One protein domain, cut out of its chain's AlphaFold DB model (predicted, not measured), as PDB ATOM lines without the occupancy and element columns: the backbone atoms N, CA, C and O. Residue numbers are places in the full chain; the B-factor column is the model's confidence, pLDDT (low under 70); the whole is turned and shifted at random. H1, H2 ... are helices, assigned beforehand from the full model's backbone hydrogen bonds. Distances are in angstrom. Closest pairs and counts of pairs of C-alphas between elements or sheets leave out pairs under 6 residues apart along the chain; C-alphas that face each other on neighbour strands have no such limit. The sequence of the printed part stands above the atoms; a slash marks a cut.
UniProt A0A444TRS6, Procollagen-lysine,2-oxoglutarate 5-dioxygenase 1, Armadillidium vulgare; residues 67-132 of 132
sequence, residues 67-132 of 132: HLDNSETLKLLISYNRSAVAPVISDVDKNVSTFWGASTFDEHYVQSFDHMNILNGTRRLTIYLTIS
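This is residues 67 to 132 of the 132 residues of the protein "Procollagen-lysine,2-oxoglutarate 5-dioxygenase 1" of Armadillidium vulgare (UniProt A0A444TRS6). Little regular structure is present: this is mostly a looping chain with two short helices, H1 at one edge and H2 well away from it, joined by the long stretch 80 to 114, which folds back on itself in two short antiparallel pairings. Residues 120 to 132 form a tail after H2. The printed part has 66 residues, 12 of them in the named helices H1 and H2, in that order, with no named strand; the class is all helix. It is only just loose, close to compact, with a radius of gyration of the C-alphas of 13.2 A and spans of 37 by 35 by 20 A.

H1, residues 73 to 79, and H2, residues 115 to 119, are apart. Residues 90 to 91 pair with 96 to 97, and 102 to 103 with 109 to 110, both antiparallel. In H1 and H2 every O i to N i+4 pair is within hydrogen-bond range.

H1 measures 9.9 A from C-alpha 73 at (-29.205, 36.582, 45.094) to C-alpha 79. H2 measures 6.2 A and ends at C-alpha 119, (-21.507, 48.804, 35.916).

The C-alphas farthest apart, of Ser 71 and Phe 105, are 37.6 A apart. The printed part has no cut. The link from H1 to H2 is long, 35 residues. Residues 126 to 132 have pLDDT under 70.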
ATOM      1  N   HIS A  67     -30.668  47.627  48.472       89.81
ATOM      2  CA  HIS A  67     -31.873  47.012  47.932       89.81
ATOM      3  C   HIS A  67     -31.492  45.814  47.056       89.81
ATOM      4  O   HIS A  67     -30.625  45.930  46.191       89.81
ATOM      5  N   LEU A  68     -32.110  44.656  47.300       90.81
ATOM      6  CA  LEU A  68     -31.915  43.450  46.495       90.81
ATOM      7  C   LEU A  68     -33.180  43.186  45.678       90.81
ATOM      8  O   LEU A  68     -34.148  42.641  46.200       90.81
ATOM      9  N   ASP A  69     -33.150  43.528  44.392       90.56
ATOM     10  CA  ASP A  69     -34.279  43.282  43.483       90.56
ATOM     11  C   ASP A  69     -34.390  41.808  43.066       90.56
ATOM     12  O   ASP A  69     -35.464  41.314  42.726       90.56
ATOM     13  N   ASN A  70     -33.268  41.082  43.088       91.88
ATOM     14  CA  ASN A  70     -33.218  39.674  42.719       91.88
ATOM     15  C   ASN A  70     -33.352  38.780  43.960       91.88
ATOM     16  O   ASN A  70     -32.402  38.629  44.736       91.88
ATOM     17  N   SER A  71     -34.500  38.117  44.103       94.75
ATOM     18  CA  SER A  71     -34.787  37.187  45.205       94.75
ATOM     19  C   SER A  71     -33.859  35.965  45.248       94.75
ATOM     20  O   SER A  71     -33.683  35.364  46.306       94.75
ATOM     21  N   GLU A  72     -33.208  35.614  44.138       96.44
ATOM     22  CA  GLU A  72     -32.294  34.469  44.051       96.44
ATOM     23  C   GLU A  72     -30.844  34.826  44.423       96.44
ATOM     24  O   GLU A  72     -29.973  33.956  44.395       96.44
ATOM     25  N   THR A  73     -30.566  36.080  44.811       95.19
ATOM     26  CA  THR A  73     -29.205  36.582  45.094       95.19
ATOM     27  C   THR A  73     -28.417  35.658  46.021       95.19
ATOM     28  O   THR A  73     -27.304  35.264  45.681       95.19
ATOM     29  N   LEU A  74     -28.983  35.255  47.163       95.00
ATOM     30  CA  LEU A  74     -28.274  34.404  48.124       95.00
ATOM     31  C   LEU A  74     -27.899  33.037  47.530       95.00
ATOM     32  O   LEU A  74     -26.759  32.594  47.666       95.00
ATOM     33  N   LYS A  75     -28.831  32.384  46.825       96.62
ATOM     34  CA  LYS A  75     -28.584  31.083  46.181       96.62
ATOM     35  C   LYS A  75     -27.525  31.200  45.089       96.62
ATOM     36  O   LYS A  75     -26.650  30.343  44.991       96.62
ATOM     37  N   LEU A  76     -27.576  32.276  44.301       95.75
ATOM     38  CA  LEU A  76     -26.579  32.555  43.273       95.75
ATOM     39  C   LEU A  76     -25.193  32.727  43.895       95.75
ATOM     40  O   LEU A  76     -24.263  32.063  43.448       95.75
ATOM     41  N   LEU A  77     -25.053  33.536  44.951       95.12
ATOM     42  CA  LEU A  77     -23.776  33.735  45.647       95.12
ATOM     43  C   LEU A  77     -23.202  32.415  46.180       95.12
ATOM     44  O   LEU A  77     -22.028  32.134  45.952       95.12
ATOM     45  N   ILE A  78     -24.032  31.568  46.798       95.81
ATOM     46  CA  ILE A  78     -23.619  30.235  47.264       95.81
ATOM     47  C   ILE A  78     -23.139  29.366  46.090       95.81
ATOM     48  O   ILE A  78     -22.100  28.714  46.187       95.81
ATOM     49  N   SER A  79     -23.842  29.397  44.951       96.25
ATOM     50  CA  SER A  79     -23.507  28.575  43.777       96.25
ATOM     51  C   SER A  79     -22.135  28.879  43.164       96.25
ATOM     52  O   SER A  79     -21.547  28.007  42.526       96.25
ATOM     53  N   TYR A  80     -21.583  30.080  43.385       93.25
ATOM     54  CA  TYR A  80     -20.238  30.422  42.912       93.25
ATOM     55  C   TYR A  80     -19.135  29.632  43.623       93.25
ATOM     56  O   TYR A  80     -18.034  29.545  43.075       93.25
ATOM     57  N   ASN A  81     -19.407  29.054  44.801       92.81
ATOM     58  CA  ASN A  81     -18.459  28.259  45.581       92.81
ATOM     59  C   ASN A  81     -17.103  28.977  45.741       92.81
ATOM     60  O   ASN A  81     -16.075  28.584  45.178       92.81
ATOM     61  N   ARG A  82     -17.134  30.121  46.428       92.31
ATOM     62  CA  ARG A  82     -15.971  30.965  46.725       92.31
ATOM     63  C   ARG A  82     -15.954  31.296  48.210       92.31
ATOM     64  O   ARG A  82     -17.010  31.479  48.805       92.31
ATOM     65  N   SER A  83     -14.757  31.442  48.776       91.19
ATOM     66  CA  SER A  83     -14.569  31.818  50.184       91.19
ATOM     67  C   SER A  83     -15.134  33.204  50.511       91.19
ATOM     68  O   SER A  83     -15.591  33.436  51.624       91.19
ATOM     69  N   ALA A  84     -15.120  34.117  49.537       91.81
ATOM     70  CA  ALA A  84     -15.782  35.410  49.613       91.81
ATOM     71  C   ALA A  84     -16.304  35.793  48.223       91.81
ATOM     72  O   ALA A  84     -15.599  35.660  47.221       91.81
ATOM     73  N   VAL A  85     -17.549  36.258  48.166       92.50
ATOM     74  CA  VAL A  85     -18.196  36.747  46.949       92.50
ATOM     75  C   VAL A  85     -19.237  37.792  47.334       92.50
ATOM     76  O   VAL A  85     -19.888  37.676  48.371       92.50
ATOM     77  N   ALA A  86     -19.388  38.818  46.503       91.44
ATOM     78  CA  ALA A  86     -20.385  39.860  46.680       91.44
ATOM     79  C   ALA A  86     -21.049  40.169  45.331       91.44
ATOM     80  O   ALA A  86     -20.381  40.094  44.294       91.44
ATOM     81  N   PRO A  87     -22.347  40.513  45.316       90.12
ATOM     82  CA  PRO A  87     -22.973  41.060  44.127       90.12
ATOM     83  C   PRO A  87     -22.447  42.479  43.880       90.12
ATOM     84  O   PRO A  87     -22.154  43.225  44.818       90.12
ATOM     85  N   VAL A  88     -22.359  42.868  42.609       87.12
ATOM     86  CA  VAL A  88     -22.179  44.278  42.256       87.12
ATOM     87  C   VAL A  88     -23.520  44.965  42.466       87.12
ATOM     88  O   VAL A  88     -24.508  44.601  41.833       87.12
ATOM     89  N   ILE A  89     -23.548  45.935  43.372       85.50
ATOM     90  CA  ILE A  89     -24.717  46.772  43.638       85.50
ATOM     91  C   ILE A  89     -24.342  48.158  43.157       85.50
ATOM     92  O   ILE A  89     -23.314  48.692  43.576       85.50
ATOM     93  N   SER A  90     -25.129  48.708  42.243       83.50
ATOM     94  CA  SER A  90     -24.809  49.955  41.559       83.50
ATOM     95  C   SER A  90     -25.995  50.898  41.543       83.50
ATOM     96  O   SER A  90     -27.107  50.493  41.213       83.50
ATOM     97  N   ASP A  91     -25.723  52.168  41.817       81.44
ATOM     98  CA  ASP A  91     -26.605  53.267  41.444       81.44
ATOM     99  C   ASP A  91     -26.091  53.785  40.097       81.44
ATOM    100  O   ASP A  91     -25.087  54.501  40.034       81.44
ATOM    101  N   VAL A  92     -26.720  53.313  39.017       70.00
ATOM    102  CA  VAL A  92     -26.292  53.600  37.638       70.00
ATOM    103  C   VAL A  92     -26.398  55.094  37.345       70.00
ATOM    104  O   VAL A  92     -25.504  55.649  36.714       70.00
ATOM    105  N   ASP A  93     -27.417  55.768  37.881       77.81
ATOM    106  CA  ASP A  93     -27.603  57.211  37.696       77.81
ATOM    107  C   ASP A  93     -26.472  58.016  38.351       77.81
ATOM    108  O   ASP A  93     -26.095  59.087  37.869       77.81
ATOM    109  N   LYS A  94     -25.896  57.493  39.438       77.44
ATOM    110  CA  LYS A  94     -24.782  58.121  40.162       77.44
ATOM    111  C   LYS A  94     -23.403  57.571  39.798       77.44
ATOM    112  O   LYS A  94     -22.419  58.064  40.343       77.44
ATOM    113  N   ASN A  95     -23.304  56.584  38.902       77.50
ATOM    114  CA  ASN A  95     -22.056  55.887  38.560       77.50
ATOM    115  C   ASN A  95     -21.258  55.417  39.792       77.50
ATOM    116  O   ASN A  95     -20.029  55.491  39.812       77.50
ATOM    117  N   VAL A  96     -21.946  54.957  40.840       75.25
ATOM    118  CA  VAL A  96     -21.306  54.412  42.048       75.25
ATOM    119  C   VAL A  96     -21.698  52.958  42.241       75.25
ATOM    120  O   VAL A  96     -22.812  52.551  41.911       75.25
ATOM    121  N   SER A  97     -20.784  52.169  42.800       83.06
ATOM    122  CA  SER A  97     -21.048  50.775  43.150       83.06
ATOM    123  C   SER A  97     -20.339  50.340  44.425       83.06
ATOM    124  O   SER A  97     -19.480  51.041  44.957       83.06
ATOM    125  N   THR A  98     -20.708  49.159  44.914       84.44
ATOM    126  CA  THR A  98     -20.133  48.519  46.104       84.44
ATOM    127  C   THR A  98     -18.719  47.961  45.913       84.44
ATOM    128  O   THR A  98     -18.184  47.382  46.855       84.44
ATOM    129  N   PHE A  99     -18.094  48.114  44.737       84.81
ATOM    130  CA  PHE A  99     -16.739  47.616  44.476       84.81
ATOM    131  C   PHE A  99     -15.789  48.726  44.020       84.81
ATOM    132  O   PHE A  99     -16.179  49.662  43.320       84.81
ATOM    133  N   TRP A 100     -14.507  48.572  44.359       84.31
ATOM    134  CA  TRP A 100     -13.411  49.367  43.810       84.31
ATOM    135  C   TRP A 100     -12.550  48.467  42.924       84.31
ATOM    136  O   TRP A 100     -12.044  47.444  43.375       84.31
ATOM    137  N   GLY A 101     -12.426  48.818  41.641       83.56
ATOM    138  CA  GLY A 101     -11.610  48.062  40.684       83.56
ATOM    139  C   GLY A 101     -10.130  48.459  40.687       83.56
ATOM    140  O   GLY A 101      -9.318  47.787  40.060       83.56
ATOM    141  N   ALA A 102      -9.790  49.566  41.348       83.12
ATOM    142  CA  ALA A 102      -8.435  50.067  41.507       83.12
ATOM    143  C   ALA A 102      -8.331  50.900  42.792       83.12
ATOM    144  O   ALA A 102      -9.321  51.463  43.269       83.12
ATOM    145  N   SER A 103      -7.120  50.997  43.324       85.94
ATOM    146  CA  SER A 103      -6.772  51.896  44.418       85.94
ATOM    147  C   SER A 103      -5.431  52.563  44.132       85.94
ATOM    148  O   SER A 103      -4.637  52.078  43.320       85.94
ATOM    149  N   THR A 104      -5.169  53.679  44.799       86.19
ATOM    150  CA  THR A 104      -3.820  54.236  44.878       86.19
ATOM    151  C   THR A 104      -2.914  53.342  45.735       86.19
ATOM    152  O   THR A 104      -3.366  52.389  46.376       86.19
ATOM    153  N   PHE A 105      -1.613  53.652  45.755       85.88
ATOM    154  CA  PHE A 105      -0.650  52.974  46.629       85.88
ATOM    155  C   PHE A 105      -0.963  53.177  48.121       85.88
ATOM    156  O   PHE A 105      -0.713  52.294  48.930       85.88
ATOM    157  N   ASP A 106      -1.540  54.323  48.474       87.75
ATOM    158  CA  ASP A 106      -2.012  54.674  49.815       87.75
ATOM    159  C   ASP A 106      -3.480  54.268  50.064       87.75
ATOM    160  O   ASP A 106      -4.138  54.842  50.923       87.75
ATOM    161  N   GLU A 107      -3.988  53.278  49.319       82.88
ATOM    162  CA  GLU A 107      -5.285  52.611  49.539       82.88
ATOM    163  C   GLU A 107      -6.534  53.500  49.389       82.88
ATOM    164  O   GLU A 107      -7.629  53.152  49.838       82.88
ATOM    165  N   HIS A 108      -6.418  54.624  48.683       84.56
ATOM    166  CA  HIS A 108      -7.566  55.451  48.334       84.56
ATOM    167  C   HIS A 108      -8.246  54.966  47.053       84.56
ATOM    168  O   HIS A 108      -7.618  54.412  46.147       84.56
ATOM    169  N   TYR A 109      -9.555  55.204  46.970       83.00
ATOM    170  CA  TYR A 109     -10.364  54.887  45.798       83.00
ATOM    171  C   TYR A 109      -9.819  55.538  44.523       83.00
ATOM    172  O   TYR A 109      -9.571  56.745  44.487       83.00
ATOM    173  N   VAL A 110      -9.745  54.748  43.448       83.25
ATOM    174  CA  VAL A 110      -9.558  55.242  42.082       83.25
ATOM    175  C   VAL A 110     -10.532  54.525  41.151       83.25
ATOM    176  O   VAL A 110     -10.737  53.314  41.242       83.25
ATOM    177  N   GLN A 111     -11.120  55.269  40.216       82.88
ATOM    178  CA  GLN A 111     -11.964  54.682  39.182       82.88
ATOM    179  C   GLN A 111     -11.111  53.822  38.234       82.88
ATOM    180  O   GLN A 111     -10.211  54.327  37.564       82.88
ATOM    181  N   SER A 112     -11.394  52.517  38.168       85.19
ATOM    182  CA  SER A 112     -10.707  51.615  37.241       85.19
ATOM    183  C   SER A 112     -11.123  51.877  35.792       85.19
ATOM    184  O   SER A 112     -12.238  52.327  35.518       85.19
ATOM    185  N   PHE A 113     -10.241  51.551  34.841       86.88
ATOM    186  CA  PHE A 113     -10.505  51.761  33.410       86.88
ATOM    187  C   PHE A 113     -11.753  51.014  32.907       86.88
ATOM    188  O   PHE A 113     -12.374  51.424  31.933       86.88
ATOM    189  N   ASP A 114     -12.112  49.913  33.566       84.62
ATOM    190  CA  ASP A 114     -13.233  49.043  33.229       84.62
ATOM    191  C   ASP A 114     -14.454  49.234  34.139       84.62
ATOM    192  O   ASP A 114     -15.429  48.492  34.005       84.62
ATOM    193  N   HIS A 115     -14.436  50.239  35.021       83.56
ATOM    194  CA  HIS A 115     -15.507  50.506  35.981       83.56
ATOM    195  C   HIS A 115     -16.871  50.598  35.289       83.56
ATOM    196  O   HIS A 115     -17.796  49.869  35.634       83.56
ATOM    197  N   MET A 116     -16.972  51.419  34.237       83.50
ATOM    198  CA  MET A 116     -18.216  51.591  33.480       83.50
ATOM    199  C   MET A 116     -18.640  50.318  32.746       83.50
ATOM    200  O   MET A 116     -19.830  50.034  32.637       83.50
ATOM    201  N   ASN A 117     -17.685  49.519  32.262       83.62
ATOM    202  CA  ASN A 117     -18.012  48.254  31.613       83.62
ATOM    203  C   ASN A 117     -18.610  47.247  32.598       83.62
ATOM    204  O   ASN A 117     -19.512  46.502  32.213       83.62
ATOM    205  N   ILE A 118     -18.125  47.240  33.842       83.44
ATOM    206  CA  ILE A 118     -18.647  46.399  34.921       83.44
ATOM    207  C   ILE A 118     -20.020  46.902  35.379       83.44
ATOM    208  O   ILE A 118     -20.935  46.089  35.482       83.44
ATOM    209  N   LEU A 119     -20.200  48.218  35.572       81.81
ATOM    210  CA  LEU A 119     -21.507  48.804  35.916       81.81
ATOM    211  C   LEU A 119     -22.578  48.465  34.875       81.81
ATOM    212  O   LEU A 119     -23.679  48.054  35.224       81.81
ATOM    213  N   ASN A 120     -22.231  48.565  33.592       82.25
ATOM    214  CA  ASN A 120     -23.152  48.275  32.493       82.25
ATOM    215  C   ASN A 120     -23.325  46.768  32.223       82.25
ATOM    216  O   ASN A 120     -23.954  46.391  31.237       82.25
ATOM    217  N   GLY A 121     -22.708  45.888  33.022       78.50
ATOM    218  CA  GLY A 121     -22.772  44.434  32.838       78.50
ATOM    219  C   GLY A 121     -22.070  43.911  31.576       78.50
ATOM    220  O   GLY A 121     -22.161  42.725  31.265       78.50
ATOM    221  N   THR A 122     -21.338  44.765  30.856       81.81
ATOM    222  CA  THR A 122     -20.575  44.399  29.644       81.81
ATOM    223  C   THR A 122     -19.259  43.684  29.957       81.81
ATOM    224  O   THR A 122     -18.640  43.102  29.068       81.81
ATOM    225  N   ARG A 123     -18.833  43.691  31.227       81.00
ATOM    226  CA  ARG A 123     -17.687  42.935  31.737       81.00
ATOM    227  C   ARG A 123     -17.993  42.389  33.130       81.00
ATOM    228  O   ARG A 123     -18.674  43.035  33.917       81.00
ATOM    229  N   ARG A 124     -17.466  41.203  33.450       76.31
ATOM    230  CA  ARG A 124     -17.583  40.610  34.791       76.31
ATOM    231  C   ARG A 124     -16.377  40.967  35.651       76.31
ATOM    232  O   ARG A 124     -15.239  40.809  35.211       76.31
ATOM    233  N   LEU A 125     -16.637  41.376  36.889       71.44
ATOM    234  CA  LEU A 125     -15.612  41.553  37.910       71.44
ATOM    235  C   LEU A 125     -15.177  40.178  38.440       71.44
ATOM    236  O   LEU A 125     -16.006  39.393  38.894       71.44
ATOM    237  N   THR A 126     -13.881  39.875  38.372       64.56
ATOM    238  CA  THR A 126     -13.275  38.704  39.027       64.56
ATOM    239  C   THR A 126     -12.196  39.216  39.969       64.56
ATOM    240  O   THR A 126     -11.150  39.667  39.509       64.56
ATOM    241  N   ILE A 127     -12.462  39.192  41.275       59.62
ATOM    242  CA  ILE A 127     -11.487  39.595  42.292       59.62
ATOM    243  C   ILE A 127     -10.696  38.349  42.697       59.62
ATOM    244  O   ILE A 127     -11.273  37.386  43.203       59.62
ATOM    245  N   TYR A 128      -9.383  38.360  42.474       47.81
ATOM    246  CA  TYR A 128      -8.479  37.365  43.046       47.81
ATOM    247  C   TYR A 128      -8.035  37.867  44.419       47.81
ATOM    248  O   TYR A 128      -7.211  38.770  44.515       47.81
ATOM    249  N   LEU A 129      -8.598  37.303  45.486       44.22
ATOM    250  CA  LEU A 129      -8.059  37.488  46.829       44.22
ATOM    251  C   LEU A 129      -6.940  36.459  47.022       44.22
ATOM    252  O   LEU A 129      -7.207  35.297  47.324       44.22
ATOM    253  N   THR A 130      -5.687  36.856  46.804       30.27
ATOM    254  CA  THR A 130      -4.533  36.096  47.299       30.27
ATOM    255  C   THR A 130      -4.361  36.411  48.776       30.27
ATOM    256  O   THR A 130      -3.968  37.517  49.133       30.27
ATOM    257  N   ILE A 131      -4.684  35.444  49.631       31.67
ATOM    258  CA  ILE A 131      -4.301  35.479  51.043       31.67
ATOM    259  C   ILE A 131      -2.811  35.114  51.077       31.67
ATOM    260  O   ILE A 131      -2.459  34.000  50.687       31.67
ATOM    261  N   SER A 132      -1.950  36.067  51.439       37.25
ATOM    262  CA  SER A 132      -0.521  35.842  51.712       37.25
ATOM    263  C   SER A 132      -0.306  35.280  53.107       37.25
ATOM    264  O   SER A 132      -0.952  35.835  54.027       37.25
TER     265      SER A 132